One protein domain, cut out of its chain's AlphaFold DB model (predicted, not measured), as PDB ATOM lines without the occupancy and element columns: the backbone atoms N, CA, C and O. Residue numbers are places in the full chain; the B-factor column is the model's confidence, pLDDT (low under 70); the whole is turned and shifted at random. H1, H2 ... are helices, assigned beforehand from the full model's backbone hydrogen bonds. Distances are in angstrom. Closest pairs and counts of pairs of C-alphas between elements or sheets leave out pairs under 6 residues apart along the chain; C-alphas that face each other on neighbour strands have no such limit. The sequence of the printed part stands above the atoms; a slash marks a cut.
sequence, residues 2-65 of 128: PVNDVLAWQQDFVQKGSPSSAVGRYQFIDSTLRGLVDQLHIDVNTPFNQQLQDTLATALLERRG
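AT A GLANCE: This is residues 2 to 65 of the 128 residues of an uncharacterized protein of Chloroflexi bacterium (UniProt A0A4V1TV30). Three helices make a small body: H1 and H2 form a helical hairpin, shifted along each other so that residues 7 to 11 of H1 meet H2, and H3 crosses close to H2 at nearly a right angle. The long link of residues 16 to 29 folds back from the end of H1 to the beginning of H2, and residues 40 to 49 lead past the beginning of H1 to H3. The printed part has 64 residues, with three named helices in the order H1, H2, H3 and no named strand; the class is all helix. The whole is compact, with a radius of gyration of the C-alphas of 11.4 A and spans of 33 by 26 by 19 A.

IN THESE COORDINATES: H1 is residues 3 to 15, 18.5 A from first to last C-alpha, and begins at C-alpha 3 (165.580, 166.511, 93.556). H2 is residues 30 to 39, 14.2 A long, with C-alpha 30 at (159.281, 161.522, 86.374). H3, residues 50 to 63, measures 19.8 A and ends at C-alpha 63 (150.157, 153.924, 98.527).

HOW THE PARTS SIT: H1 touches H2 with residues 7 to 11 alone, and the closest C-alphas are those of Gln 10 and Asp 30, 5.8 A apart. This hairpin has a shallow tilt of 27 degrees, opposite ways. H2 and H3 are close but not clearly touching; their closest C-alphas, of Leu 36 and Leu 56, are 6.8 A apart. Their lines are about perpendicular, at 83 degrees. H1 and H3 are apart. In H1, H2 and H3 every O i to N i+4 pair is within hydrogen-bond range.

THE WHOLE: The C-alphas farthest apart, of Lys 16 and Gly 65, are 34.9 A from each other. The printed part has no cut. The link from H1 to H2, 14 residues, is long, and that from H2 to H3, 10 residues, is short. The mean pLDDT of the printed part is 96.6, and no printed residue is under 70.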
ATOM      1  N   PRO A   2     170.480 167.258  93.911       97.75
ATOM      2  CA  PRO A   2     169.168 167.661  94.420       97.75
ATOM      3  C   PRO A   2     167.990 167.103  93.602       97.75
ATOM      4  O   PRO A   2     168.163 166.717  92.446       97.75
ATOM      5  N   VAL A   3     166.798 167.043  94.198       97.31
ATOM      6  CA  VAL A   3     165.580 166.511  93.556       97.31
ATOM      7  C   VAL A   3     165.182 167.298  92.302       97.31
ATOM      8  O   VAL A   3     164.820 166.683  91.302       97.31
ATOM      9  N   ASN A   4     165.271 168.631  92.307       97.88
ATOM     10  CA  ASN A   4     164.996 169.450  91.118       97.88
ATOM     11  C   ASN A   4     165.895 169.077  89.926       97.88
ATOM     12  O   ASN A   4     165.397 168.960  88.808       97.88
ATOM     13  N   ASP A   5     167.182 168.827  90.165       98.12
ATOM     14  CA  ASP A   5     168.128 168.409  89.128       98.12
ATOM     15  C   ASP A   5     167.797 167.008  88.599       98.12
ATOM     16  O   ASP A   5     167.878 166.767  87.395       98.12
ATOM     17  N   VAL A   6     167.373 166.088  89.478       97.81
ATOM     18  CA  VAL A   6     166.891 164.757  89.066       97.81
ATOM     19  C   VAL A   6     165.680 164.893  88.148       97.81
ATOM     20  O   VAL A   6     165.659 164.295  87.077       97.81
ATOM     21  N   LEU A   7     164.693 165.697  88.543       97.88
ATOM     22  CA  LEU A   7     163.474 165.935  87.771       97.88
ATOM     23  C   LEU A   7     163.769 166.587  86.413       97.88
ATOM     24  O   LEU A   7     163.176 166.211  85.402       97.88
ATOM     25  N   ALA A   8     164.692 167.548  86.368       97.50
ATOM     26  CA  ALA A   8     165.128 168.167  85.119       97.50
ATOM     27  C   ALA A   8     165.838 167.151  84.210       97.50
ATOM     28  O   ALA A   8     165.535 167.064  83.018       97.50
ATOM     29  N   TRP A   9     166.728 166.331  84.779       97.56
ATOM     30  CA  TRP A   9     167.398 165.254  84.054       97.56
ATOM     31  C   TRP A   9     166.399 164.234  83.496       97.56
ATOM     32  O   TRP A   9     166.510 163.854  82.334       97.56
ATOM     33  N   GLN A  10     165.392 163.824  84.273       97.62
ATOM     34  CA  GLN A  10     164.365 162.871  83.836       97.62
ATOM     35  C   GLN A  10     163.580 163.375  82.620       97.62
ATOM     36  O   GLN A  10     163.333 162.607  81.684       97.62
ATOM     37  N   GLN A  11     163.213 164.659  82.616       96.00
ATOM     38  CA  GLN A  11     162.535 165.291  81.485       96.00
ATOM     39  C   GLN A  11     163.428 165.338  80.243       96.00
ATOM     40  O   GLN A  11     162.998 164.918  79.169       96.00
ATOM     41  N   ASP A  12     164.665 165.810  80.389       96.06
ATOM     42  CA  ASP A  12     165.633 165.895  79.292       96.06
ATOM     43  C   ASP A  12     165.959 164.510  78.706       96.06
ATOM     44  O   ASP A  12     166.018 164.334  77.488       96.06
ATOM     45  N   PHE A  13     166.090 163.491  79.559       94.69
ATOM     46  CA  PHE A  13     166.418 162.129  79.146       94.69
ATOM     47  C   PHE A  13     165.332 161.510  78.257       94.69
ATOM     48  O   PHE A  13     165.642 160.913  77.223       94.69
ATOM     49  N   VAL A  14     164.054 161.700  78.606       94.00
ATOM     50  CA  VAL A  14     162.924 161.245  77.775       94.00
ATOM     51  C   VAL A  14     162.787 162.090  76.508       94.00
ATOM     52  O   VAL A  14     162.573 161.534  75.433       94.00
ATOM     53  N   GLN A  15     162.980 163.413  76.586       93.12
ATOM     54  CA  GLN A  15     162.961 164.289  75.403       93.12
ATOM     55  C   GLN A  15     164.027 163.905  74.367       93.12
ATOM     56  O   GLN A  15     163.797 164.033  73.166       93.12
ATOM     57  N   LYS A  16     165.167 163.370  74.816       95.00
ATOM     58  CA  LYS A  16     166.241 162.840  73.959       95.00
ATOM     59  C   LYS A  16     165.961 161.445  73.386       95.00
ATOM     60  O   LYS A  16     166.826 160.880  72.721       95.00
ATOM     61  N   GLY A  17     164.766 160.899  73.610       92.06
ATOM     62  CA  GLY A  17     164.316 159.633  73.035       92.06
ATOM     63  C   GLY A  17     164.501 158.416  73.939       92.06
ATOM     64  O   GLY A  17     164.306 157.296  73.469       92.06
ATOM     65  N   SER A  18     164.860 158.592  75.219       92.25
ATOM     66  CA  SER A  18     164.836 157.469  76.159       92.25
ATOM     67  C   SER A  18     163.399 156.967  76.352       92.25
ATOM     68  O   SER A  18     162.502 157.776  76.606       92.25
ATOM     69  N   PRO A  19     163.161 155.644  76.317       90.00
ATOM     70  CA  PRO A  19     161.829 155.078  76.519       90.00
ATOM     71  C   PRO A  19     161.342 155.161  77.976       90.00
ATOM     72  O   PRO A  19     160.179 154.876  78.245       90.00
ATOM     73  N   SER A  20     162.212 155.517  78.931       91.00
ATOM     74  CA  SER A  20     161.863 155.642  80.349       91.00
ATOM     75  C   SER A  20     162.701 156.709  81.054       91.00
ATOM     76  O   SER A  20     163.890 156.874  80.772       91.00
ATOM     77  N   SER A  21     162.079 157.402  82.010       94.88
ATOM     78  CA  SER A  21     162.726 158.335  82.943       94.88
ATOM     79  C   SER A  21     163.147 157.675  84.263       94.88
ATOM     80  O   SER A  21     163.505 158.380  85.201       94.88
ATOM     81  N   ALA A  22     163.086 156.345  84.378       95.50
ATOM     82  CA  ALA A  22     163.374 155.640  85.627       95.50
ATOM     83  C   ALA A  22     164.765 155.984  86.200       95.50
ATOM     84  O   ALA A  22     165.780 155.873  85.510       95.50
ATOM     85  N   VAL A  23     164.814 156.365  87.481       96.38
ATOM     86  CA  VAL A  23     166.047 156.762  88.178       96.38
ATOM     87  C   VAL A  23     166.127 156.189  89.592       96.38
ATOM     88  O   VAL A  23     165.117 155.921  90.247       96.38
ATOM     89  N   GLY A  24     167.357 156.025  90.083       95.88
ATOM     90  CA  GLY A  24     167.631 155.566  91.443       95.88
ATOM     91  C   GLY A  24     167.384 154.072  91.659       95.88
ATOM     92  O   GLY A  24     167.013 153.325  90.748       95.88
ATOM     93  N   ARG A  25     167.596 153.634  92.903       95.12
ATOM     94  CA  ARG A  25     167.502 152.231  93.329       95.12
ATOM     95  C   ARG A  25     166.112 151.643  93.090       95.12
ATOM     96  O   ARG A  25     166.007 150.488  92.692       95.12
ATOM     97  N   TYR A  26     165.072 152.448  93.295       96.62
ATOM     98  CA  TYR A  26     163.673 152.025  93.194       96.62
ATOM     99  C   TYR A  26     162.999 152.425  91.873       96.62
ATOM    100  O   TYR A  26     161.787 152.273  91.753       96.62
ATOM    101  N   GLN A  27     163.781 152.882  90.882       96.31
ATOM    102  CA  GLN A  27     163.335 153.122  89.502       96.31
ATOM    103  C   GLN A  27     162.159 154.110  89.386       96.31
ATOM    104  O   GLN A  27     161.198 153.870  88.659       96.31
ATOM    105  N   PHE A  28     162.235 155.244  90.085       97.19
ATOM    106  CA  PHE A  28     161.198 156.275  90.029       97.19
ATOM    107  C   PHE A  28     161.155 156.908  88.637       97.19
ATOM    108  O   PHE A  28     162.177 157.403  88.171       97.19
ATOM    109  N   ILE A  29     159.995 156.920  87.982       96.19
ATOM    110  CA  ILE A  29     159.767 157.720  86.768       96.19
ATOM    111  C   ILE A  29     159.387 159.159  87.136       96.19
ATOM    112  O   ILE A  29     158.970 159.418  88.265       96.19
ATOM    113  N   ASP A  30     159.505 160.079  86.179       96.56
ATOM    114  CA  ASP A  30     159.281 161.522  86.374       96.56
ATOM    115  C   ASP A  30     157.950 161.838  87.076       96.56
ATOM    116  O   ASP A  30     157.927 162.496  88.114       96.56
ATOM    117  N   SER A  31     156.841 161.302  86.560       96.19
ATOM    118  CA  SER A  31     155.504 161.544  87.113       96.19
ATOM    119  C   SER A  31     155.347 161.005  88.537       96.19
ATOM    120  O   SER A  31     154.770 161.678  89.391       96.19
ATOM    121  N   THR A  32     155.897 159.820  88.816       96.88
ATOM    122  CA  THR A  32     155.894 159.230  90.159       96.88
ATOM    123  C   THR A  32     156.719 160.065  91.132       96.88
ATOM    124  O   THR A  32     156.252 160.325  92.240       96.88
ATOM    125  N   LEU A  33     157.922 160.499  90.735       97.81
ATOM    126  CA  LEU A  33     158.792 161.294  91.599       97.81
ATOM    127  C   LEU A  33     158.167 162.659  91.907       97.81
ATOM    128  O   LEU A  33     158.126 163.034  93.075       97.81
ATOM    129  N   ARG A  34     157.612 163.360  90.906       97.62
ATOM    130  CA  ARG A  34     156.889 164.630  91.122       97.62
ATOM    131  C   ARG A  34     155.731 164.462  92.096       97.62
ATOM    132  O   ARG A  34     155.667 165.176  93.088       97.62
ATOM    133  N   GLY A  35     154.874 163.464  91.865       97.56
ATOM    134  CA  GLY A  35     153.724 163.220  92.734       97.56
ATOM    135  C   GLY A  35     154.122 162.927  94.183       97.56
ATOM    136  O   GLY A  35     153.453 163.381  95.104       97.56
ATOM    137  N   LEU A  36     155.226 162.209  94.400       97.81
ATOM    138  CA  LEU A  36     155.750 161.955  95.742       97.81
ATOM    139  C   LEU A  36     156.333 163.207  96.404       97.81
ATOM    140  O   LEU A  36     156.112 163.416  97.596       97.81
ATOM    141  N   VAL A  37     157.074 164.021  95.649       97.62
ATOM    142  CA  VAL A  37     157.634 165.290  96.133       97.62
ATOM    143  C   VAL A  37     156.519 166.220  96.594       97.62
ATOM    144  O   VAL A  37     156.595 166.743  97.706       97.62
ATOM    145  N   ASP A  38     155.460 166.338  95.793       97.56
ATOM    146  CA  ASP A  38     154.290 167.151  96.114       97.56
ATOM    147  C   ASP A  38     153.532 166.585  97.325       97.56
ATOM    148  O   ASP A  38     153.258 167.303  98.284       97.56
ATOM    149  N   GLN A  39     153.240 165.278  97.326       96.56
ATOM    150  CA  GLN A  39     152.490 164.615  98.400       96.56
ATOM    151  C   GLN A  39     153.189 164.733  99.763       96.56
ATOM    152  O   GLN A  39     152.532 164.925 100.788       96.56
ATOM    153  N   LEU A  40     154.514 164.585  99.789       97.00
ATOM    154  CA  LEU A  40     155.309 164.582 101.017       97.00
ATOM    155  C   LEU A  40     155.882 165.961 101.366       97.00
ATOM    156  O   LEU A  40     156.584 166.076 102.368       97.00
ATOM    157  N   HIS A  41     155.576 166.995 100.574       97.62
ATOM    158  CA  HIS A  41     156.098 168.355 100.738       97.62
ATOM    159  C   HIS A  41     157.634 168.388 100.837       97.62
ATOM    160  O   HIS A  41     158.211 169.087 101.672       97.62
ATOM    161  N   ILE A  42     158.306 167.592 100.002       97.44
ATOM    162  CA  ILE A  42     159.768 167.514  99.978       97.44
ATOM    163  C   ILE A  42     160.320 168.800  99.362       97.44
ATOM    164  O   ILE A  42     159.940 169.177  98.253       97.44
ATOM    165  N   ASP A  43     161.264 169.452 100.045       97.69
ATOM    166  CA  ASP A  43     162.017 170.558  99.448       97.69
ATOM    167  C   ASP A  43     162.779 170.028  98.227       97.69
ATOM    168  O   ASP A  43     163.583 169.100  98.334       97.69
ATOM    169  N   VAL A  44     162.542 170.627  97.063       96.31
ATOM    170  CA  VAL A  44     163.164 170.232  95.794       96.31
ATOM    171  C   VAL A  44     164.691 170.378  95.795       96.31
ATOM    172  O   VAL A  44     165.362 169.768  94.964       96.31
ATOM    173  N   ASN A  45     165.260 171.134  96.737       98.00
ATOM    174  CA  ASN A  45     166.706 171.239  96.941       98.00
ATOM    175  C   ASN A  45     167.277 170.092  97.794       98.00
ATOM    176  O   ASN A  45     168.498 169.962  97.920       98.00
ATOM    177  N   THR A  46     166.421 169.242  98.368       97.94
ATOM    178  CA  THR A  46     166.840 168.072  99.147       97.94
ATOM    179  C   THR A  46     167.678 167.141  98.268       97.94
ATOM    180  O   THR A  46     167.289 166.846  97.134       97.94
ATOM    181  N   PRO A  47     168.823 166.632  98.757       98.38
ATOM    182  CA  PRO A  47     169.606 165.651  98.020       98.38
ATOM    183  C   PRO A  47     168.813 164.367  97.748       98.38
ATOM    184  O   PRO A  47     168.302 163.739  98.673       98.38
ATOM    185  N   PHE A  48     168.802 163.910  96.494       98.12
ATOM    186  CA  PHE A  48     168.240 162.616  96.095       98.12
ATOM    187  C   PHE A  48     169.176 161.451  96.458       98.12
ATOM    188  O   PHE A  48     169.699 160.725  95.610       98.12
ATOM    189  N   ASN A  49     169.456 161.323  97.752       98.00
ATOM    190  CA  ASN A  49     170.343 160.319  98.328       98.00
ATOM    191  C   ASN A  49     169.584 159.027  98.686       98.00
ATOM    192  O   ASN A  49     168.381 158.909  98.454       98.00
ATOM    193  N   GLN A  50     170.300 158.047  99.245       97.38
ATOM    194  CA  GLN A  50     169.718 156.764  99.645       97.38
ATOM    195  C   GLN A  50     168.572 156.931 100.655       97.38
ATOM    196  O   GLN A  50     167.516 156.349 100.464       97.38
ATOM    197  N   GLN A  51     168.744 157.768 101.679       97.56
ATOM    198  CA  GLN A  51     167.725 157.970 102.712       97.56
ATOM    199  C   GLN A  51     166.422 158.543 102.138       97.56
ATOM    200  O   GLN A  51     165.331 158.097 102.504       97.56
ATOM    201  N   LEU A  52     166.521 159.508 101.217       97.94
ATOM    202  CA  LEU A  52     165.342 160.041 100.544       97.94
ATOM    203  C   LEU A  52     164.695 158.970  99.664       97.94
ATOM    204  O   LEU A  52     163.486 158.790  99.722       97.94
ATOM    205  N   GLN A  53     165.487 158.221  98.895       98.31
ATOM    206  CA  GLN A  53     164.973 157.131  98.061       98.31
ATOM    207  C   GLN A  53     164.237 156.063  98.882       98.31
ATOM    208  O   GLN A  53     163.165 155.633  98.465       98.31
ATOM    209  N   ASP A  54     164.765 155.684 100.046       97.94
ATOM    210  CA  ASP A  54     164.129 154.725 100.953       97.94
ATOM    211  C   ASP A  54     162.794 155.290 101.484       97.94
ATOM    212  O   ASP A  54     161.769 154.617 101.420       97.94
ATOM    213  N   THR A  55     162.768 156.565 101.894       97.62
ATOM    214  CA  THR A  55     161.540 157.259 102.343       97.62
ATOM    215  C   THR A  55     160.469 157.284 101.248       97.62
ATOM    216  O   THR A  55     159.300 156.970 101.487       97.62
ATOM    217  N   LEU A  56     160.872 157.628 100.024       98.12
ATOM    218  CA  LEU A  56     160.000 157.655  98.856       98.12
ATOM    219  C   LEU A  56     159.457 156.260  98.527       98.12
ATOM    220  O   LEU A  56     158.270 156.116  98.241       98.12
ATOM    221  N   ALA A  57     160.295 155.225  98.603       97.44
ATOM    222  CA  ALA A  57     159.880 153.845  98.378       97.44
ATOM    223  C   ALA A  57     158.886 153.357  99.444       97.44
ATOM    224  O   ALA A  57     157.907 152.696  99.102       97.44
ATOM    225  N   THR A  58     159.065 153.731 100.713       96.75
ATOM    226  CA  THR A  58     158.080 153.438 101.766       96.75
ATOM    227  C   THR A  58     156.735 154.094 101.469       96.75
ATOM    228  O   THR A  58     155.707 153.424 101.546       96.75
ATOM    229  N   ALA A  59     156.720 155.358 101.038       97.56
ATOM    230  CA  ALA A  59     155.480 156.029 100.645       97.56
ATOM    231  C   ALA A  59     154.779 155.330  99.461       97.56
ATOM    232  O   ALA A  59     153.549 155.260  99.418       97.56
ATOM    233  N   LEU A  60     155.545 154.757  98.524       97.81
ATOM    234  CA  LEU A  60     155.002 153.916  97.454       97.81
ATOM    235  C   LEU A  60     154.360 152.632  97.983       97.81
ATOM    236  O   LEU A  60     153.260 152.285  97.554       97.81
ATOM    237  N   LEU A  61     155.014 151.942  98.919       96.69
ATOM    238  CA  LEU A  61     154.458 150.743  99.550       96.69
ATOM    239  C   LEU A  61     153.144 151.061 100.275       96.69
ATOM    240  O   LEU A  61     152.150 150.360 100.081       96.69
ATOM    241  N   GLU A  62     153.108 152.148 101.048       96.44
ATOM    242  CA  GLU A  62     151.888 152.618 101.715       96.44
ATOM    243  C   GLU A  62     150.776 152.919 100.710       96.44
ATOM    244  O   GLU A  62     149.661 152.423 100.865       96.44
ATOM    245  N   ARG A  63     151.094 153.632  99.621       96.56
ATOM    246  CA  ARG A  63     150.157 153.924  98.527       96.56
ATOM    247  C   ARG A  63     149.601 152.668  97.849       96.56
ATOM    248  O   ARG A  63     148.491 152.706  97.322       96.56
ATOM    249  N   ARG A  64     150.351 151.562  97.836       97.25
ATOM    250  CA  ARG A  64     149.914 150.265  97.282       97.25
ATOM    251  C   ARG A  64     149.225 149.354  98.295       97.25
ATOM    252  O   ARG A  64     148.870 148.233  97.939       97.25
ATOM    253  N   GLY A  65     148.968 149.851  99.503       96.88
ATOM    254  CA  GLY A  65     148.166 149.157 100.504       96.88
ATOM    255  C   GLY A  65     148.985 148.385 101.529       96.88
ATOM    256  O   GLY A  65     148.465 147.434 102.097       96.88
TER     257      GLY A  65